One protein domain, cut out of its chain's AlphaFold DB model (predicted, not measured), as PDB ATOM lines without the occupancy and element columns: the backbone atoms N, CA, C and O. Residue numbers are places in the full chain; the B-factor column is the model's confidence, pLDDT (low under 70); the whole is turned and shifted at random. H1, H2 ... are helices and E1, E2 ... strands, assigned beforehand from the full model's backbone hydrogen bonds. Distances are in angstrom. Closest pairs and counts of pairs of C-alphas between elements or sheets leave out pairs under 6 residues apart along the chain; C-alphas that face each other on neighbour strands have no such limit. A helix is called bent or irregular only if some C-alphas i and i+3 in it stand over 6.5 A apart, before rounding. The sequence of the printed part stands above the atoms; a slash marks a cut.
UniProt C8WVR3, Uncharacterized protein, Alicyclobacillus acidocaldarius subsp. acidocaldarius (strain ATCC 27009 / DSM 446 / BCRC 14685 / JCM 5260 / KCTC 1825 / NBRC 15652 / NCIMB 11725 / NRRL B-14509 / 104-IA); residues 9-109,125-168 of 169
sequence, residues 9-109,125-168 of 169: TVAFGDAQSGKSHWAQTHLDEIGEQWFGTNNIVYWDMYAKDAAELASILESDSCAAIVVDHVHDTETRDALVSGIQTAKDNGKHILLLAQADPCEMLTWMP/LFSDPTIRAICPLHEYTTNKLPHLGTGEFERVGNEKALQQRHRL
ATOM      1  N   THR A   9     302.898 270.698 377.423       96.62
ATOM      2  CA  THR A   9     303.280 271.363 378.670       96.62
ATOM      3  C   THR A   9     303.083 272.859 378.501       96.62
ATOM      4  O   THR A   9     303.435 273.413 377.462       96.62
ATOM      5  N   VAL A  10     302.547 273.524 379.521       97.25
ATOM      6  CA  VAL A  10     302.378 274.981 379.512       97.25
ATOM      7  C   VAL A  10     303.111 275.582 380.695       97.25
ATOM      8  O   VAL A  10     302.884 275.187 381.838       97.25
ATOM      9  N   ALA A  11     303.971 276.551 380.418       97.38
ATOM     10  CA  ALA A  11     304.670 277.362 381.392       97.38
ATOM     11  C   ALA A  11     303.968 278.707 381.576       97.38
ATOM     12  O   ALA A  11     304.033 279.580 380.714       97.38
ATOM     13  N   PHE A  12     303.330 278.884 382.728       97.00
ATOM     14  CA  PHE A  12     302.714 280.134 383.143       97.00
ATOM     15  C   PHE A  12     303.675 280.955 383.995       97.00
ATOM     16  O   PHE A  12     304.314 280.446 384.916       97.00
ATOM     17  N   GLY A  13     303.729 282.255 383.733       96.19
ATOM     18  CA  GLY A  13     304.477 283.198 384.557       96.19
ATOM     19  C   GLY A  13     304.124 284.634 384.219       96.19
ATOM     20  O   GLY A  13     303.669 284.922 383.110       96.19
ATOM     21  N   ASP A  14     304.365 285.546 385.160       92.88
ATOM     22  CA  ASP A  14     304.257 286.979 384.887       92.88
ATOM     23  C   ASP A  14     305.380 287.478 383.948       92.88
ATOM     24  O   ASP A  14     306.291 286.728 383.579       92.88
ATOM     25  N   ALA A  15     305.329 288.745 383.529       87.56
ATOM     26  CA  ALA A  15     306.282 289.303 382.564       87.56
ATOM     27  C   ALA A  15     307.745 289.300 383.053       87.56
ATOM     28  O   ALA A  15     308.657 289.289 382.235       87.56
ATOM     29  N   GLN A  16     307.991 289.285 384.369       89.06
ATOM     30  CA  GLN A  16     309.348 289.266 384.943       89.06
ATOM     31  C   GLN A  16     309.673 287.936 385.641       89.06
ATOM     32  O   GLN A  16     310.618 287.839 386.422       89.06
ATOM     33  N   SER A  17     308.908 286.892 385.326       93.31
ATOM     34  CA  SER A  17     309.164 285.521 385.769       93.31
ATOM     35  C   SER A  17     310.462 284.932 385.204       93.31
ATOM     36  O   SER A  17     311.024 284.004 385.781       93.31
ATOM     37  N   GLY A  18     310.951 285.476 384.084       93.06
ATOM     38  CA  GLY A  18     312.129 284.973 383.379       93.06
ATOM     39  C   GLY A  18     311.862 283.743 382.512       93.06
ATOM     40  O   GLY A  18     312.821 283.193 381.988       93.06
ATOM     41  N   LYS A  19     310.597 283.325 382.326       95.25
ATOM     42  CA  LYS A  19     310.233 282.087 381.608       95.25
ATOM     43  C   LYS A  19     310.833 281.978 380.196       95.25
ATOM     44  O   LYS A  19     311.431 280.957 379.879       95.25
ATOM     45  N   SER A  20     310.750 283.038 379.390       93.94
ATOM     46  CA  SER A  20     311.284 283.056 378.018       93.94
ATOM     47  C   SER A  20     312.810 282.989 378.013       93.94
ATOM     48  O   SER A  20     313.400 282.179 377.308       93.94
ATOM     49  N   HIS A  21     313.466 283.767 378.882       94.00
ATOM     50  CA  HIS A  21     314.922 283.719 379.022       94.00
ATOM     51  C   HIS A  21     315.410 282.345 379.501       94.00
ATOM     52  O   HIS A  21     316.378 281.813 378.961       94.00
ATOM     53  N   TRP A  22     314.724 281.752 380.482       95.12
ATOM     54  CA  TRP A  22     315.021 280.409 380.968       95.12
ATOM     55  C   TRP A  22     314.906 279.382 379.836       95.12
ATOM     56  O   TRP A  22     315.857 278.647 379.596       95.12
ATOM     57  N   ALA A  23     313.809 279.396 379.075       94.94
ATOM     58  CA  ALA A  23     313.590 278.432 378.000       94.94
ATOM     59  C   ALA A  23     314.622 278.544 376.866       94.94
ATOM     60  O   ALA A  23     315.076 277.529 376.347       94.94
ATOM     61  N   GLN A  24     315.028 279.766 376.509       92.62
ATOM     62  CA  GLN A  24     316.075 279.994 375.507       92.62
ATOM     63  C   GLN A  24     317.445 279.510 375.981       92.62
ATOM     64  O   GLN A  24     318.205 278.940 375.204       92.62
ATOM     65  N   THR A  25     317.774 279.750 377.252       93.56
ATOM     66  CA  THR A  25     319.087 279.401 377.816       93.56
ATOM     67  C   THR A  25     319.214 277.924 378.181       93.56
ATOM     68  O   THR A  25     320.330 277.418 378.235       93.56
ATOM     69  N   HIS A  26     318.094 277.230 378.387       93.88
ATOM     70  CA  HIS A  26     318.041 275.825 378.803       93.88
ATOM     71  C   HIS A  26     317.419 274.927 377.721       93.88
ATOM     72  O   HIS A  26     316.855 273.881 378.031       93.88
ATOM     73  N   LEU A  27     317.503 275.316 376.444       93.25
ATOM     74  CA  LEU A  27     316.868 274.574 375.350       93.25
ATOM     75  C   LEU A  27     317.373 273.124 375.251       93.25
ATOM     76  O   LEU A  27     316.569 272.208 375.078       93.25
ATOM     77  N   ASP A  28     318.677 272.915 375.440       89.25
ATOM     78  CA  ASP A  28     319.287 271.580 375.460       89.25
ATOM     79  C   ASP A  28     318.792 270.752 376.656       89.25
ATOM     80  O   ASP A  28     318.482 269.572 376.512       89.25
ATOM     81  N   GLU A  29     318.634 271.375 377.831       90.94
ATOM     82  CA  GLU A  29     318.076 270.715 379.019       90.94
ATOM     83  C   GLU A  29     316.622 270.287 378.787       90.94
ATOM     84  O   GLU A  29     316.245 269.156 379.105       90.94
ATOM     85  N   ILE A  30     315.807 271.167 378.205       91.19
ATOM     86  CA  ILE A  30     314.414 270.871 377.853       91.19
ATOM     87  C   ILE A  30     314.366 269.707 376.857       91.19
ATOM     88  O   ILE A  30     313.586 268.769 377.031       91.19
ATOM     89  N   GLY A  31     315.208 269.737 375.827       87.19
ATOM     90  CA  GLY A  31     315.301 268.653 374.858       87.19
ATOM     91  C   GLY A  31     315.670 267.327 375.524       87.19
ATOM     92  O   GLY A  31     314.875 266.387 375.532       87.19
ATOM     93  N   GLU A  32     316.862 267.253 376.110       87.19
ATOM     94  CA  GLU A  32     317.456 265.996 376.565       87.19
ATOM     95  C   GLU A  32     316.817 265.463 377.847       87.19
ATOM     96  O   GLU A  32     316.485 264.280 377.929       87.19
ATOM     97  N   GLN A  33     316.623 266.314 378.855       85.62
ATOM     98  CA  GLN A  33     316.204 265.854 380.181       85.62
ATOM     99  C   GLN A  33     314.686 265.735 380.308       85.62
ATOM    100  O   GLN A  33     314.199 264.874 381.042       85.62
ATOM    101  N   TRP A  34     313.922 266.578 379.607       85.88
ATOM    102  CA  TRP A  34     312.463 266.591 379.745       85.88
ATOM    103  C   TRP A  34     311.767 265.778 378.667       85.88
ATOM    104  O   TRP A  34     310.813 265.055 378.969       85.88
ATOM    105  N   PHE A  35     312.226 265.908 377.424       88.75
ATOM    106  CA  PHE A  35     311.601 265.263 376.273       88.75
ATOM    107  C   PHE A  35     312.418 264.097 375.707       88.75
ATOM    108  O   PHE A  35     311.899 263.351 374.881       88.75
ATOM    109  N   GLY A  36     313.655 263.888 376.171       87.62
ATOM    110  CA  GLY A  36     314.513 262.799 375.700       87.62
ATOM    111  C   GLY A  36     314.919 262.943 374.233       87.62
ATOM    112  O   GLY A  36     315.038 261.937 373.535       87.62
ATOM    113  N   THR A  37     315.071 264.175 373.739       86.50
ATOM    114  CA  THR A  37     315.370 264.458 372.334       86.50
ATOM    115  C   THR A  37     316.287 265.658 372.141       86.50
ATOM    116  O   THR A  37     316.122 266.695 372.768       86.50
ATOM    117  N   ASN A  38     317.191 265.556 371.172       87.00
ATOM    118  CA  ASN A  38     318.065 266.660 370.767       87.00
ATOM    119  C   ASN A  38     317.464 267.431 369.579       87.00
ATOM    120  O   ASN A  38     318.031 268.412 369.109       87.00
ATOM    121  N   ASN A  39     316.320 266.969 369.064       91.62
ATOM    122  CA  ASN A  39     315.634 267.566 367.930       91.62
ATOM    123  C   ASN A  39     314.514 268.498 368.413       91.62
ATOM    124  O   ASN A  39     313.326 268.153 368.364       91.62
ATOM    125  N   ILE A  40     314.926 269.656 368.928       94.19
ATOM    126  CA  ILE A  40     314.058 270.679 369.507       94.19
ATOM    127  C   ILE A  40     314.141 271.985 368.712       94.19
ATOM    128  O   ILE A  40     315.215 272.409 368.290       94.19
ATOM    129  N   VAL A  41     312.994 272.633 368.512       94.12
ATOM    130  CA  VAL A  41     312.891 273.933 367.839       94.12
ATOM    131  C   VAL A  41     312.365 274.980 368.811       94.12
ATOM    132  O   VAL A  41     311.384 274.740 369.510       94.12
ATOM    133  N   TYR A  42     312.981 276.160 368.814       93.56
ATOM    134  CA  TYR A  42     312.414 277.349 369.444       93.56
ATOM    135  C   TYR A  42     311.638 278.160 368.402       93.56
ATOM    136  O   TYR A  42     312.183 278.546 367.362       93.56
ATOM    137  N   TRP A  43     310.362 278.407 368.669       94.12
ATOM    138  CA  TRP A  43     309.491 279.243 367.859       94.12
ATOM    139  C   TRP A  43     309.066 280.463 368.679       94.12
ATOM    140  O   TRP A  43     308.534 280.323 369.778       94.12
ATOM    141  N   ASP A  44     309.326 281.654 368.140       90.56
ATOM    142  CA  ASP A  44     309.012 282.937 368.768       90.56
ATOM    143  C   ASP A  44     308.159 283.770 367.822       90.56
ATOM    144  O   ASP A  44     308.574 284.070 366.697       90.56
ATOM    145  N   MET A  45     306.990 284.179 368.300       84.25
ATOM    146  CA  MET A  45     306.036 284.956 367.523       84.25
ATOM    147  C   MET A  45     306.568 286.334 367.096       84.25
ATOM    148  O   MET A  45     306.100 286.908 366.118       84.25
ATOM    149  N   TYR A  46     307.574 286.883 367.784       80.62
ATOM    150  CA  TYR A  46     308.201 288.133 367.337       80.62
ATOM    151  C   TYR A  46     308.999 287.992 366.035       80.62
ATOM    152  O   TYR A  46     309.298 289.000 365.393       80.62
ATOM    153  N   ALA A  47     309.356 286.766 365.646       72.94
ATOM    154  CA  ALA A  47     310.171 286.485 364.468       72.94
ATOM    155  C   ALA A  47     309.454 285.634 363.409       72.94
ATOM    156  O   ALA A  47     309.961 285.518 362.294       72.94
ATOM    157  N   LYS A  48     308.324 285.013 363.761       85.00
ATOM    158  CA  LYS A  48     307.680 283.944 362.991       85.00
ATOM    159  C   LYS A  48     306.160 284.075 363.036       85.00
ATOM    160  O   LYS A  48     305.621 284.630 363.988       85.00
ATOM    161  N   ASP A  49     305.477 283.542 362.028       88.88
ATOM    162  CA  ASP A  49     304.021 283.644 361.887       88.88
ATOM    163  C   ASP A  49     303.280 282.322 362.163       88.88
ATOM    164  O   ASP A  49     303.876 281.258 362.384       88.88
ATOM    165  N   ALA A  50     301.946 282.400 362.165       89.19
ATOM    166  CA  ALA A  50     301.061 281.268 362.409       89.19
ATOM    167  C   ALA A  50     301.213 280.143 361.367       89.19
ATOM    168  O   ALA A  50     301.067 278.967 361.710       89.19
ATOM    169  N   ALA A  51     301.534 280.476 360.112       90.38
ATOM    170  CA  ALA A  51     301.723 279.492 359.050       90.38
ATOM    171  C   ALA A  51     303.007 278.679 359.266       90.38
ATOM    172  O   ALA A  51     303.003 277.456 359.095       90.38
ATOM    173  N   GLU A  52     304.089 279.326 359.708       90.12
ATOM    174  CA  GLU A  52     305.311 278.630 360.110       90.12
ATOM    175  C   GLU A  52     305.051 277.715 361.313       90.12
ATOM    176  O   GLU A  52     305.481 276.559 361.305       90.12
ATOM    177  N   LEU A  53     304.306 278.184 362.323       91.94
ATOM    178  CA  LEU A  53     303.948 277.356 363.476       91.94
ATOM    179  C   LEU A  53     303.163 276.108 363.053       91.94
ATOM    180  O   LEU A  53     303.524 275.000 363.452       91.94
ATOM    181  N   ALA A  54     302.131 276.271 362.221       91.00
ATOM    182  CA  ALA A  54     301.336 275.160 361.703       91.00
ATOM    183  C   ALA A  54     302.212 274.151 360.939       91.00
ATOM    184  O   ALA A  54     302.154 272.949 361.202       91.00
ATOM    185  N   SER A  55     303.104 274.645 360.073       91.44
ATOM    186  CA  SER A  55     304.051 273.802 359.341       91.44
ATOM    187  C   SER A  55     304.977 273.021 360.277       91.44
ATOM    188  O   SER A  55     305.168 271.815 360.094       91.44
ATOM    189  N   ILE A  56     305.514 273.662 361.323       91.62
ATOM    190  CA  ILE A  56     306.356 272.970 362.301       91.62
ATOM    191  C   ILE A  56     305.543 271.905 363.026       91.62
ATOM    192  O   ILE A  56     306.040 270.789 363.142       91.62
ATOM    193  N   LEU A  57     304.319 272.201 363.480       91.31
ATOM    194  CA  LEU A  57     303.457 271.256 364.204       91.31
ATOM    195  C   LEU A  57     303.133 270.002 363.378       91.31
ATOM    196  O   LEU A  57     303.158 268.903 363.938       91.31
ATOM    197  N   GLU A  58     302.935 270.140 362.068       89.06
ATOM    198  CA  GLU A  58     302.633 269.030 361.152       89.06
ATOM    199  C   GLU A  58     303.870 268.260 360.669       89.06
ATOM    200  O   GLU A  58     303.774 267.075 360.364       89.06
ATOM    201  N   SER A  59     305.037 268.905 360.606       85.56
ATOM    202  CA  SER A  59     306.252 268.283 360.062       85.56
ATOM    203  C   SER A  59     306.897 267.252 360.999       85.56
ATOM    204  O   SER A  59     306.876 267.409 362.217       85.56
ATOM    205  N   ASP A  60     307.619 266.282 360.440       84.44
ATOM    206  CA  ASP A  60     308.510 265.385 361.204       84.44
ATOM    207  C   ASP A  60     309.896 266.008 361.470       84.44
ATOM    208  O   ASP A  60     310.839 265.326 361.876       84.44
ATOM    209  N   SER A  61     310.053 267.310 361.204       84.12
ATOM    210  CA  SER A  61     311.350 267.990 361.274       84.12
ATOM    211  C   SER A  61     311.877 268.125 362.701       84.12
ATOM    212  O   SER A  61     313.091 268.144 362.889       84.12
ATOM    213  N   CYS A  62     310.987 268.161 363.700       88.81
ATOM    214  CA  CYS A  62     311.327 268.226 365.115       88.81
ATOM    215  C   CYS A  62     310.533 267.219 365.955       88.81
ATOM    216  O   CYS A  62     309.384 266.891 365.654       88.81
ATOM    217  N   ALA A  63     311.143 266.757 367.046       91.56
ATOM    218  CA  ALA A  63     310.478 265.936 368.057       91.56
ATOM    219  C   ALA A  63     309.921 266.789 369.209       91.56
ATOM    220  O   ALA A  63     308.988 266.369 369.892       91.56
ATOM    221  N   ALA A  64     310.473 267.987 369.419       93.81
ATOM    222  CA  ALA A  64     309.990 268.944 370.403       93.81
ATOM    223  C   ALA A  64     309.944 270.375 369.846       93.81
ATOM    224  O   ALA A  64     310.754 270.760 369.001       93.81
ATOM    225  N   ILE A  65     309.009 271.179 370.347       95.81
ATOM    226  CA  ILE A  65     308.904 272.609 370.052       95.81
ATOM    227  C   ILE A  65     308.646 273.404 371.335       95.81
ATOM    228  O   ILE A  65     307.778 273.052 372.135       95.81
ATOM    229  N   VAL A  66     309.392 274.493 371.511       96.81
ATOM    230  CA  VAL A  66     309.080 275.560 372.465       96.81
ATOM    231  C   VAL A  66     308.376 276.673 371.700       96.81
ATOM    232  O   VAL A  66     308.908 277.156 370.705       96.81
ATOM    233  N   VAL A  67     307.185 277.058 372.145       96.50
ATOM    234  CA  VAL A  67     306.355 278.104 371.540       96.50
ATOM    235  C   VAL A  67     306.296 279.276 372.510       96.50
ATOM    236  O   VAL A  67     305.823 279.116 373.635       96.50
ATOM    237  N   ASP A  68     306.770 280.442 372.087       94.81
ATOM    238  CA  ASP A  68     306.841 281.645 372.916       94.81
ATOM    239  C   ASP A  68     306.002 282.798 372.342       94.81
ATOM    240  O   ASP A  68     305.823 282.923 371.130       94.81
ATOM    241  N   HIS A  69     305.494 283.645 373.240       84.81
ATOM    242  CA  HIS A  69     304.774 284.889 372.934       84.81
ATOM    243  C   HIS A  69     303.520 284.778 372.046       84.81
ATOM    244  O   HIS A  69     303.242 285.705 371.286       84.81
ATOM    245  N   VAL A  70     302.710 283.718 372.163       86.38
ATOM    246  CA  VAL A  70     301.419 283.623 371.442       86.38
ATOM    247  C   VAL A  70     300.463 284.731 371.909       86.38
ATOM    248  O   VAL A  70     299.903 284.643 372.999       86.38
ATOM    249  N   HIS A  71     300.283 285.784 371.106       82.62
ATOM    250  CA  HIS A  71     299.486 286.963 371.483       82.62
ATOM    251  C   HIS A  71     298.388 287.346 370.482       82.62
ATOM    252  O   HIS A  71     297.482 288.095 370.856       82.62
ATOM    253  N   ASP A  72     298.421 286.833 369.250       88.69
ATOM    254  CA  ASP A  72     297.323 286.995 368.292       88.69
ATOM    255  C   ASP A  72     296.415 285.761 368.228       88.69
ATOM    256  O   ASP A  72     296.726 284.675 368.728       88.69
ATOM    257  N   THR A  73     295.236 285.964 367.647       89.38
ATOM    258  CA  THR A  73     294.211 284.927 367.529       89.38
ATOM    259  C   THR A  73     294.581 283.857 366.506       89.38
ATOM    260  O   THR A  73     294.320 282.688 366.753       89.38
ATOM    261  N   GLU A  74     295.210 284.223 365.389       91.31
ATOM    262  CA  GLU A  74     295.523 283.288 364.301       91.31
ATOM    263  C   GLU A  74     296.528 282.219 364.754       91.31
ATOM    264  O   GLU A  74     296.310 281.021 364.582       91.31
ATOM    265  N   THR A  75     297.587 282.649 365.432       91.00
ATOM    266  CA  THR A  75     298.607 281.796 366.040       91.00
ATOM    267  C   THR A  75     298.006 280.927 367.141       91.00
ATOM    268  O   THR A  75     298.309 279.734 367.231       91.00
ATOM    269  N   ARG A  76     297.131 281.505 367.975       92.06
ATOM    270  CA  ARG A  76     296.418 280.760 369.019       92.06
ATOM    271  C   ARG A  76     295.588 279.633 368.407       92.06
ATOM    272  O   ARG A  76     295.694 278.496 368.862       92.06
ATOM    273  N   ASP A  77     294.817 279.926 367.367       92.12
ATOM    274  CA  ASP A  77     293.953 278.955 366.695       92.12
ATOM    275  C   ASP A  77     294.770 277.860 365.989       92.12
ATOM    276  O   ASP A  77     294.435 276.672 366.085       92.12
ATOM    277  N   ALA A  78     295.887 278.224 365.351       91.88
ATOM    278  CA  ALA A  78     296.829 277.273 364.761       91.88
ATOM    279  C   ALA A  78     297.405 276.313 365.817       91.88
ATOM    280  O   ALA A  78     297.431 275.098 365.617       91.88
ATOM    281  N   LEU A  79     297.803 276.831 366.985       94.25
ATOM    282  CA  LEU A  79     298.312 275.994 368.068       94.25
ATOM    283  C   LEU A  79     297.220 275.079 368.640       94.25
ATOM    284  O   LEU A  79     297.439 273.876 368.762       94.25
ATOM    285  N   VAL A  80     296.037 275.619 368.958       94.19
ATOM    286  CA  VAL A  80     294.912 274.839 369.505       94.19
ATOM    287  C   VAL A  80     294.525 273.693 368.568       94.19
ATOM    288  O   VAL A  80     294.359 272.560 369.022       94.19
ATOM    289  N   SER A  81     294.412 273.969 367.268       91.94
ATOM    290  CA  SER A  81     294.066 272.956 366.264       91.94
ATOM    291  C   SER A  81     295.180 271.926 366.040       91.94
ATOM    292  O   SER A  81     294.886 270.750 365.820       91.94
ATOM    293  N   GLY A  82     296.449 272.329 366.156       92.44
ATOM    294  CA  GLY A  82     297.603 271.466 365.911       92.44
ATOM    295  C   GLY A  82     298.052 270.599 367.095       92.44
ATOM    296  O   GLY A  82     298.662 269.554 366.865       92.44
ATOM    297  N   ILE A  83     297.747 270.971 368.350       93.56
ATOM    298  CA  ILE A  83     298.235 270.266 369.559       93.56
ATOM    299  C   ILE A  83     297.955 268.761 369.498       93.56
ATOM    300  O   ILE A  83     298.843 267.952 369.774       93.56
ATOM    301  N   GLN A  84     296.723 268.369 369.167       91.31
ATOM    302  CA  GLN A  84     296.327 266.963 369.224       91.31
ATOM    303  C   GLN A  84     297.047 266.132 368.153       91.31
ATOM    304  O   GLN A  84     297.626 265.099 368.485       91.31
ATOM    305  N   THR A  85     297.086 266.619 366.910       91.44
ATOM    306  CA  THR A  85     297.801 265.974 365.798       91.44
ATOM    307  C   THR A  85     299.296 265.857 366.083       91.44
ATOM    308  O   THR A  85     299.873 264.780 365.947       91.44
ATOM    309  N   ALA A  86     299.924 266.936 366.559       93.00
ATOM    310  CA  ALA A  86     301.338 266.939 366.914       93.00
ATOM    311  C   ALA A  86     301.652 265.884 367.989       93.00
ATOM    312  O   ALA A  86     302.599 265.107 367.847       93.00
ATOM    313  N   LYS A  87     300.822 265.790 369.036       92.62
ATOM    314  CA  LYS A  87     300.975 264.773 370.085       92.62
ATOM    315  C   LYS A  87     300.799 263.360 369.549       92.62
ATOM    316  O   LYS A  87     301.546 262.472 369.952       92.62
ATOM    317  N   ASP A  88     299.840 263.128 368.665       89.81
ATOM    318  CA  ASP A  88     299.618 261.796 368.094       89.81
ATOM    319  C   ASP A  88     300.793 261.355 367.206       89.81
ATOM    320  O   ASP A  88     301.128 260.171 367.179       89.81
ATOM    321  N   ASN A  89     301.517 262.315 366.621       89.81
ATOM    322  CA  ASN A  89     302.783 262.093 365.915       89.81
ATOM    323  C   ASN A  89     304.011 261.983 366.844       89.81
ATOM    324  O   ASN A  89     305.138 261.869 366.372       89.81
ATOM    325  N   GLY A  90     303.824 261.999 368.168       91.06
ATOM    326  CA  GLY A  90     304.919 261.870 369.135       91.06
ATOM    327  C   GLY A  90     305.612 263.184 369.509       91.06
ATOM    328  O   GLY A  90     306.592 263.152 370.246       91.06
ATOM    329  N   LYS A  91     305.118 264.341 369.051       93.69
ATOM    330  CA  LYS A  91     305.765 265.641 369.282       93.69
ATOM    331  C   LYS A  91     305.478 266.212 370.667       93.69
ATOM    332  O   LYS A  91     304.332 266.262 371.119       93.69
ATOM    333  N   HIS A  92     306.520 266.709 371.320       95.31
ATOM    334  CA  HIS A  92     306.425 267.424 372.586       95.31
ATOM    335  C   HIS A  92     306.307 268.931 372.354       95.31
ATOM    336  O   HIS A  92     307.045 269.509 371.562       95.31
ATOM    337  N   ILE A  93     305.379 269.582 373.046       96.69
ATOM    338  CA  ILE A  93     305.134 271.019 372.936       96.69
ATOM    339  C   ILE A  93     305.297 271.633 374.327       96.69
ATOM    340  O   ILE A  93     304.652 271.185 375.278       96.69
ATOM    341  N   LEU A  94     306.129 272.668 374.432       97.62
ATOM    342  CA  LEU A  94     306.225 273.556 375.587       97.62
ATOM    343  C   LEU A  94     305.741 274.951 375.183       97.62
ATOM    344  O   LEU A  94     306.432 275.652 374.454       97.62
ATOM    345  N   LEU A  95     304.572 275.362 375.661       97.75
ATOM    346  CA  LEU A  95     304.054 276.714 375.453       97.75
ATOM    347  C   LEU A  95     304.444 277.623 376.619       97.75
ATOM    348  O   LEU A  95     304.175 277.284 377.769       97.75
ATOM    349  N   LEU A  96     305.006 278.795 376.335       97.06
ATOM    350  CA  LEU A  96     305.245 279.849 377.318       97.06
ATOM    351  C   LEU A  96     304.088 280.854 377.263       97.06
ATOM    352  O   LEU A  96     303.907 281.559 376.275       97.06
ATOM    353  N   ALA A  97     303.296 280.920 378.333       95.69
ATOM    354  CA  ALA A  97     302.075 281.714 378.399       95.69
ATOM    355  C   ALA A  97     302.086 282.694 379.579       95.69
ATOM    356  O   ALA A  97     302.745 282.495 380.610       95.69
ATOM    357  N   GLN A  98     301.340 283.787 379.436       94.75
ATOM    358  CA  GLN A  98     301.113 284.718 380.531       94.75
ATOM    359  C   GLN A  98     300.188 284.083 381.578       94.75
ATOM    360  O   GLN A  98     299.223 283.397 381.256       94.75
ATOM    361  N   ALA A  99     300.493 284.302 382.856       94.50
ATOM    362  CA  ALA A  99     299.631 283.869 383.952       94.50
ATOM    363  C   ALA A  99     298.472 284.855 384.173       94.50
ATOM    364  O   ALA A  99     298.491 285.655 385.111       94.50
ATOM    365  N   ASP A 100     297.475 284.814 383.296       93.19
ATOM    366  CA  ASP A 100     296.216 285.542 383.445       93.19
ATOM    367  C   ASP A 100     295.010 284.622 383.187       93.19
ATOM    368  O   ASP A 100     295.175 283.532 382.635       93.19
ATOM    369  N   PRO A 101     293.787 285.015 383.595       93.06
ATOM    370  CA  PRO A 101     292.627 284.138 383.475       93.06
ATOM    371  C   PRO A 101     292.311 283.706 382.040       93.06
ATOM    372  O   PRO A 101     291.873 282.577 381.846       93.06
ATOM    373  N   CYS A 102     292.519 284.564 381.038       91.75
ATOM    374  CA  CYS A 102     292.180 284.237 379.653       91.75
ATOM    375  C   CYS A 102     293.106 283.141 379.118       91.75
ATOM    376  O   CYS A 102     292.639 282.116 378.613       91.75
ATOM    377  N   GLU A 103     294.410 283.312 379.318       93.25
ATOM    378  CA  GLU A 103     295.415 282.339 378.895       93.25
ATOM    379  C   GLU A 103     295.307 281.038 379.708       93.25
ATOM    380  O   GLU A 103     295.312 279.939 379.152       93.25
ATOM    381  N   MET A 104     295.121 281.128 381.029       94.56
ATOM    382  CA  MET A 104     294.999 279.946 381.888       94.56
ATOM    383  C   MET A 104     293.774 279.096 381.539       94.56
ATOM    384  O   MET A 104     293.894 277.877 381.411       94.56
ATOM    385  N   LEU A 105     292.605 279.711 381.336       94.25
ATOM    386  CA  LEU A 105     291.390 278.976 380.972       94.25
ATOM    387  C   LEU A 105     291.490 278.330 379.586       94.25
ATOM    388  O   LEU A 105     290.929 277.255 379.382       94.25
ATOM    389  N   THR A 106     292.229 278.953 378.665       93.00
ATOM    390  CA  THR A 106     292.490 278.403 377.329       93.00
ATOM    391  C   THR A 106     293.391 277.170 377.400       93.00
ATOM    392  O   THR A 106     293.049 276.111 376.873       93.00
ATOM    393  N   TRP A 107     294.545 277.284 378.061       95.00
ATOM    394  CA  TRP A 107     295.616 276.295 377.911       95.00
ATOM    395  C   TRP A 107     295.641 275.217 378.990       95.00
ATOM    396  O   TRP A 107     296.006 274.075 378.702       95.00
ATOM    397  N   MET A 108     295.248 275.536 380.229       94.44
ATOM    398  CA  MET A 108     295.332 274.576 381.335       94.44
ATOM    399  C   MET A 108     294.562 273.273 381.084       94.44
ATOM    400  O   MET A 108     295.119 272.218 381.398       94.44
ATOM    401  N   PRO A 109     293.333 273.286 380.521       93.50
ATOM    402  CA  PRO A 109     292.587 272.052 380.281       93.50
ATOM    403  C   PRO A 109     293.254 271.115 379.270       93.50
ATOM    404  O   PRO A 109     293.052 269.904 379.345       93.50
ATOM    405  N   LEU A 125     294.603 284.670 391.579       93.31
ATOM    406  CA  LEU A 125     294.289 283.862 390.392       93.31
ATOM    407  C   LEU A 125     293.741 282.479 390.759       93.31
ATOM    408  O   LEU A 125     292.698 282.080 390.258       93.31
ATOM    409  N   PHE A 126     294.385 281.773 391.689       94.25
ATOM    410  CA  PHE A 126     293.962 280.431 392.104       94.25
ATOM    411  C   PHE A 126     292.803 280.430 393.114       94.25
ATOM    412  O   PHE A 126     292.276 279.366 393.443       94.25
ATOM    413  N   SER A 127     292.372 281.606 393.588       91.69
ATOM    414  CA  SER A 127     291.100 281.746 394.307       91.69
ATOM    415  C   SER A 127     289.883 281.749 393.375       91.69
ATOM    416  O   SER A 127     288.769 281.507 393.844       91.69
ATOM    417  N   ASP A 128     290.083 281.970 392.067       93.31
ATOM    418  CA  ASP A 128     289.015 281.872 391.074       93.31
ATOM    419  C   ASP A 128     288.483 280.425 391.017       93.31
ATOM    420  O   ASP A 128     289.261 279.483 390.820       93.31
ATOM    421  N   PRO A 129     287.166 280.215 391.185       92.94
ATOM    422  CA  PRO A 129     286.592 278.875 391.255       92.94
ATOM    423  C   PRO A 129     286.746 278.091 389.946       92.94
ATOM    424  O   PRO A 129     286.872 276.867 389.988       92.94
ATOM    425  N   THR A 130     286.769 278.767 388.796       93.69
ATOM    426  CA  THR A 130     286.935 278.139 387.481       93.69
ATOM    427  C   THR A 130     288.360 277.632 387.311       93.69
ATOM    428  O   THR A 130     288.566 276.469 386.962       93.69
ATOM    429  N   ILE A 131     289.352 278.473 387.628       93.19
ATOM    430  CA  ILE A 131     290.768 278.081 387.579       93.19
ATOM    431  C   ILE A 131     291.031 276.953 388.578       93.19
ATOM    432  O   ILE A 131     291.625 275.936 388.217       93.19
ATOM    433  N   ARG A 132     290.523 277.072 389.809       92.12
ATOM    434  CA  ARG A 132     290.689 276.056 390.856       92.12
ATOM    435  C   ARG A 132     290.059 274.708 390.490       92.12
ATOM    436  O   ARG A 132     290.585 273.668 390.877       92.12
ATOM    437  N   ALA A 133     288.954 274.703 389.746       91.12
ATOM    438  CA  ALA A 133     288.315 273.470 389.275       91.12
ATOM    439  C   ALA A 133     289.144 272.724 388.209       91.12
ATOM    440  O   ALA A 133     289.025 271.499 388.070       91.12
ATOM    441  N   ILE A 134     289.971 273.452 387.452       90.38
ATOM    442  CA  ILE A 134     290.908 272.885 386.471       90.38
ATOM    443  C   ILE A 134     292.199 272.456 387.172       90.38
ATOM    444  O   ILE A 134     292.636 271.320 387.009       90.38
ATOM    445  N   CYS A 135     292.771 273.351 387.979       90.25
ATOM    446  CA  CYS A 135     294.054 273.196 388.647       90.25
ATOM    447  C   CYS A 135     293.887 273.400 390.166       90.25
ATOM    448  O   CYS A 135     294.043 274.521 390.664       90.25
ATOM    449  N   PRO A 136     293.544 272.343 390.927       86.94
ATOM    450  CA  PRO A 136     293.325 272.433 392.369       86.94
ATOM    451  C   PRO A 136     294.663 272.466 393.127       86.94
ATOM    452  O   PRO A 136     294.983 271.550 393.883       86.94
ATOM    453  N   LEU A 137     295.466 273.514 392.915       86.88
ATOM    454  CA  LEU A 137     296.739 273.681 393.616       86.88
ATOM    455  C   LEU A 137     296.528 273.785 395.125       86.88
ATOM    456  O   LEU A 137     295.621 274.469 395.608       86.88
ATOM    457  N   HIS A 138     297.415 273.129 395.870       85.94
ATOM    458  CA  HIS A 138     297.465 273.286 397.312       85.94
ATOM    459  C   HIS A 138     297.863 274.724 397.663       85.94
ATOM    460  O   HIS A 138     298.735 275.313 397.024       85.94
ATOM    461  N   GLU A 139     297.267 275.273 398.720       84.25
ATOM    462  CA  GLU A 139     297.485 276.661 399.143       84.25
ATOM    463  C   GLU A 139     298.969 276.968 399.401       84.25
ATOM    464  O   GLU A 139     299.460 278.030 399.032       84.25
ATOM    465  N   TYR A 140     299.713 276.000 399.946       80.38
ATOM    466  CA  TYR A 140     301.173 276.084 400.093       80.38
ATOM    467  C   TYR A 140     301.888 276.397 398.768       80.38
ATOM    468  O   TYR A 140     302.731 277.289 398.724       80.38
ATOM    469  N   THR A 141     301.536 275.696 397.686       86.75
ATOM    470  CA  THR A 141     302.124 275.921 396.360       86.75
ATOM    471  C   THR A 141     301.740 277.304 395.854       86.75
ATOM    472  O   THR A 141     302.617 278.077 395.488       86.75
ATOM    473  N   THR A 142     300.456 277.661 395.932       90.12
ATOM    474  CA  THR A 142     299.948 278.980 395.525       90.12
ATOM    475  C   THR A 142     300.650 280.130 396.250       90.12
ATOM    476  O   THR A 142     300.996 281.129 395.623       90.12
ATOM    477  N   ASN A 143     300.910 279.981 397.550       92.50
ATOM    478  CA  ASN A 143     301.600 280.982 398.362       92.50
ATOM    479  C   ASN A 143     303.111 281.026 398.098       92.50
ATOM    480  O   ASN A 143     303.738 282.044 398.375       92.50
ATOM    481  N   LYS A 144     303.704 279.963 397.541       94.62
ATOM    482  CA  LYS A 144     305.116 279.936 397.141       94.62
ATOM    483  C   LYS A 144     305.362 280.678 395.823       94.62
ATOM    484  O   LYS A 144     306.390 281.340 395.695       94.62
ATOM    485  N   LEU A 145     304.432 280.610 394.862       95.94
ATOM    486  CA  LEU A 145     304.622 281.152 393.504       95.94
ATOM    487  C   LEU A 145     305.035 282.637 393.440       95.94
ATOM    488  O   LEU A 145     305.893 282.963 392.620       95.94
ATOM    489  N   PRO A 146     304.513 283.558 394.276       96.44
ATOM    490  CA  PRO A 146     304.950 284.956 394.261       96.44
ATOM    491  C   PRO A 146     306.409 285.164 394.694       96.44
ATOM    492  O   PRO A 146     306.976 286.223 394.427       96.44
ATOM    493  N   HIS A 147     307.001 284.182 395.378       95.88
ATOM    494  CA  HIS A 147     308.327 284.258 395.993       95.88
ATOM    495  C   HIS A 147     309.404 283.476 395.241       95.88
ATOM    496  O   HIS A 147     310.560 283.502 395.658       95.88
ATOM    497  N   LEU A 148     309.041 282.793 394.152       95.19
ATOM    498  CA  LEU A 148     310.004 282.115 393.291       95.19
ATOM    499  C   LEU A 148     310.998 283.116 392.694       95.19
ATOM    500  O   LEU A 148     310.621 284.217 392.269       95.19
ATOM    501  N   GLY A 149     312.268 282.713 392.654       93.19
ATOM    502  CA  GLY A 149     313.318 283.436 391.952       93.19
ATOM    503  C   GLY A 149     313.068 283.488 390.443       93.19
ATOM    504  O   GLY A 149     312.253 282.754 389.882       93.19
ATOM    505  N   THR A 150     313.779 284.377 389.751       90.56
ATOM    506  CA  THR A 150     313.734 284.437 388.285       90.56
ATOM    507  C   THR A 150     314.233 283.120 387.694       90.56
ATOM    508  O   THR A 150     315.333 282.682 388.016       90.56
ATOM    509  N   GLY A 151     313.432 282.506 386.821       87.88
ATOM    510  CA  GLY A 151     313.745 281.206 386.219       87.88
ATOM    511  C   GLY A 151     313.425 279.991 387.101       87.88
ATOM    512  O   GLY A 151     313.509 278.871 386.611       87.88
ATOM    513  N   GLU A 152     313.010 280.181 388.357       93.75
ATOM    514  CA  GLU A 152     312.506 279.090 389.195       93.75
ATOM    515  C   GLU A 152     311.029 278.810 388.889       93.75
ATOM    516  O   GLU A 152     310.245 279.728 388.627       93.75
ATOM    517  N   PHE A 153     310.634 277.538 388.961       95.38
ATOM    518  CA  PHE A 153     309.259 277.113 388.717       95.38
ATOM    519  C   PHE A 153     308.858 275.892 389.548       95.38
ATOM    520  O   PHE A 153     309.682 275.075 389.955       95.38
ATOM    521  N   GLU A 154     307.550 275.750 389.747       95.00
ATOM    522  CA  GLU A 154     306.902 274.542 390.253       95.00
ATOM    523  C   GLU A 154     306.278 273.765 389.097       95.00
ATOM    524  O   GLU A 154     305.641 274.354 388.226       95.00
ATOM    525  N   ARG A 155     306.408 272.438 389.090       92.75
ATOM    526  CA  ARG A 155     305.791 271.584 388.067       92.75
ATOM    527  C   ARG A 155     304.664 270.759 388.665       92.75
ATOM    528  O   ARG A 155     304.839 270.103 389.687       92.75
ATOM    529  N   VAL A 156     303.518 270.751 387.991       93.31
ATOM    530  CA  VAL A 156     302.306 270.060 388.440       93.31
ATOM    531  C   VAL A 156     301.682 269.295 387.275       93.31
ATOM    532  O   VAL A 156     301.591 269.808 386.163       93.31
ATOM    533  N   GLY A 157     301.276 268.049 387.517       92.31
ATOM    534  CA  GLY A 157     300.588 267.226 386.523       92.31
ATOM    535  C   GLY A 157     299.086 267.500 386.488       92.31
ATOM    536  O   GLY A 157     298.439 267.595 387.530       92.31
ATOM    537  N   ASN A 158     298.518 267.571 385.288       92.62
ATOM    538  CA  ASN A 158     297.077 267.573 385.084       92.62
ATOM    539  C   ASN A 158     296.567 266.130 385.063       92.62
ATOM    540  O   ASN A 158     296.587 265.463 384.026       92.62
ATOM    541  N   GLU A 159     296.086 265.640 386.206       87.88
ATOM    542  CA  GLU A 159     295.618 264.256 386.339       87.88
ATOM    543  C   GLU A 159     294.544 263.885 385.308       87.88
ATOM    544  O   GLU A 159     294.555 262.770 384.790       87.88
ATOM    545  N   LYS A 160     293.645 264.815 384.953       86.69
ATOM    546  CA  LYS A 160     292.581 264.556 383.971       86.69
ATOM    547  C   LYS A 160     293.161 264.306 382.576       86.69
ATOM    548  O   LYS A 160     292.797 263.318 381.938       86.69
ATOM    549  N   ALA A 161     294.076 265.161 382.119       85.44
ATOM    550  CA  ALA A 161     294.723 265.007 380.814       85.44
ATOM    551  C   ALA A 161     295.657 263.782 380.782       85.44
ATOM    552  O   ALA A 161     295.645 263.009 379.822       85.44
ATOM    553  N   LEU A 162     296.397 263.532 381.869       84.06
ATOM    554  CA  LEU A 162     297.254 262.351 382.004       84.06
ATOM    555  C   LEU A 162     296.442 261.043 381.971       84.06
ATOM    556  O   LEU A 162     296.818 260.099 381.280       84.06
ATOM    557  N   GLN A 163     295.289 260.980 382.643       81.44
ATOM    558  CA  GLN A 163     294.406 259.808 382.584       81.44
ATOM    559  C   GLN A 163     293.849 259.564 381.175       81.44
ATOM    560  O   GLN A 163     293.766 258.416 380.741       81.44
ATOM    561  N   GLN A 164     293.483 260.620 380.441       75.44
ATOM    562  CA  GLN A 164     293.028 260.497 379.052       75.44
ATOM    563  C   GLN A 164     294.129 259.955 378.137       75.44
ATOM    564  O   GLN A 164     293.857 259.106 377.290       75.44
ATOM    565  N   ARG A 165     295.380 260.384 378.342       69.88
ATOM    566  CA  ARG A 165     296.545 259.838 377.640       69.88
ATOM    567  C   ARG A 165     296.688 258.329 377.863       69.88
ATOM    568  O   ARG A 165     296.884 257.606 376.894       69.88
ATOM    569  N   HIS A 166     296.551 257.853 379.102       62.56
ATOM    570  CA  HIS A 166     296.685 256.428 379.433       62.56
ATOM    571  C   HIS A 166     295.550 255.543 378.906       62.56
ATOM    572  O   HIS A 166     295.762 254.354 378.727       62.56
ATOM    573  N   ARG A 167     294.355 256.095 378.659       61.09
ATOM    574  CA  ARG A 167     293.222 255.337 378.092       61.09
ATOM    575  C   ARG A 167     293.318 255.115 376.581       61.09
ATOM    576  O   ARG A 167     292.536 254.340 376.044       61.09
ATOM    577  N   LEU A 168     294.205 255.844 375.906       56.03
ATOM    578  CA  LEU A 168     294.381 255.821 374.452       56.03
ATOM    579  C   LEU A 168     295.636 255.036 374.018       56.03
ATOM    580  O   LEU A 168     295.956 255.026 372.833       56.03
TER     581      LEU A 168
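AT A GLANCE: This is residues 9 to 109 and 125 to 168 of the 169 residues of an uncharacterized protein of Alicyclobacillus acidocaldarius subsp. acidocaldarius (strain ATCC 27009 / DSM 446 / BCRC 14685 / JCM 5260 / KCTC 1825 / NBRC 15652 / NCIMB 11725 / NRRL B-14509 / 104-IA) (UniProt C8WVR3). A parallel sheet of four strands, in the order E1, E4, E3, E2, makes the core, with H1 and H2 over one face and H3 over the other; H4 runs side by side with H3. Past the edge strand E1, H5, H6, H7 and E5 form an arc, and residues 162 to 168 stick out. The printed part has 145 residues with eight named helices and five named strands, in the order E1 H1 H2 E2 H3 E3 H4 E4 H5 H6 H7 E5 H8, a mixed class of helices and strands. It is compact, with a radius of gyration of the C-alphas of 15.2 A, and spans 41 by 35 by 31 A.

HOW THE PARTS SIT: Start at E1, residues 9 to 13: N 11 is 2.8 A from O 95 of its parallel neighbour E4, residues 92 to 98. In E3, residues 64 to 68, find N 67, 2.8 A from O 94, and O 66, 2.8 A from N 43 of E2, residues 40 to 44. H1, residues 19 to 25, is on the sheet at a height of 8.9 A, its closest C-alphas to E3 being Ser 20 and Asp 68, 6.9 A apart. H2, residues 27 to 35, is on the same face at 9.0 A. E1, H1 H2, E2 form a split strand-helix-strand unit, with E4 and E3 between its parallel strands; its crossover is right-handed. On the opposite face, H3, residues 50 to 58, runs along the strands at 9.9 A. It touches H4, residues 73 to 88, at a shallow tilt of 4 degrees, the same way; their closest C-alphas, Ala 50 and Thr 75, are 4.4 A apart. H4 only grazes the sheet, with residues 79 to 87. E2, H3, E3 and E3, H4, E4 are strand-helix-strand units of parallel neighbours, both right-handed. H5, residues 101 to 107, only grazes the sheet and touches H6, residues 129 to 134; their closest C-alphas, Leu 105 and Ile 131, are 6.7 A apart. H7, residues 139 to 147, is not on the sheet. E5, residues 154 to 157, pairs with no named strand, but it is near E1, with 7 pairs of C-alphas within 10 A. E5 and H8, residues 159 to 167, meet only through their link. O i to N i+4 pairs are all within hydrogen-bond range in H1, H2, H3, H5, H6 and H8, against 10 of 12 in H4 and 3 of 5 in H7.

IN THESE COORDINATES: Find C-alpha 9 at (303.280, 271.363, 378.670), where E1 begins. H4 runs 23.8 A from C-alpha 73 at (294.211, 284.927, 367.529), with a kink of 34 degrees near residue 82; it is irregular, C-alphas 81 and 84 being 7.1 A apart, and H7 only just so, at 6.6 A between 143 and 146. E4 is 19.8 A long. H8 ends at C-alpha 167, (293.222, 255.337, 378.092).

THE WHOLE: The C-alphas of Ser 61 and Glu 139, the two farthest apart, are 41.2 A apart. Residues 110 to 124 are not printed, and C-alphas 109 and 125 are 15.6 A apart across the cut. Of the links printed whole, H7 to E5 is short and the others are tight. Mean pLDDT of the printed part is 90.4, and residues 165 to 168 are under 70.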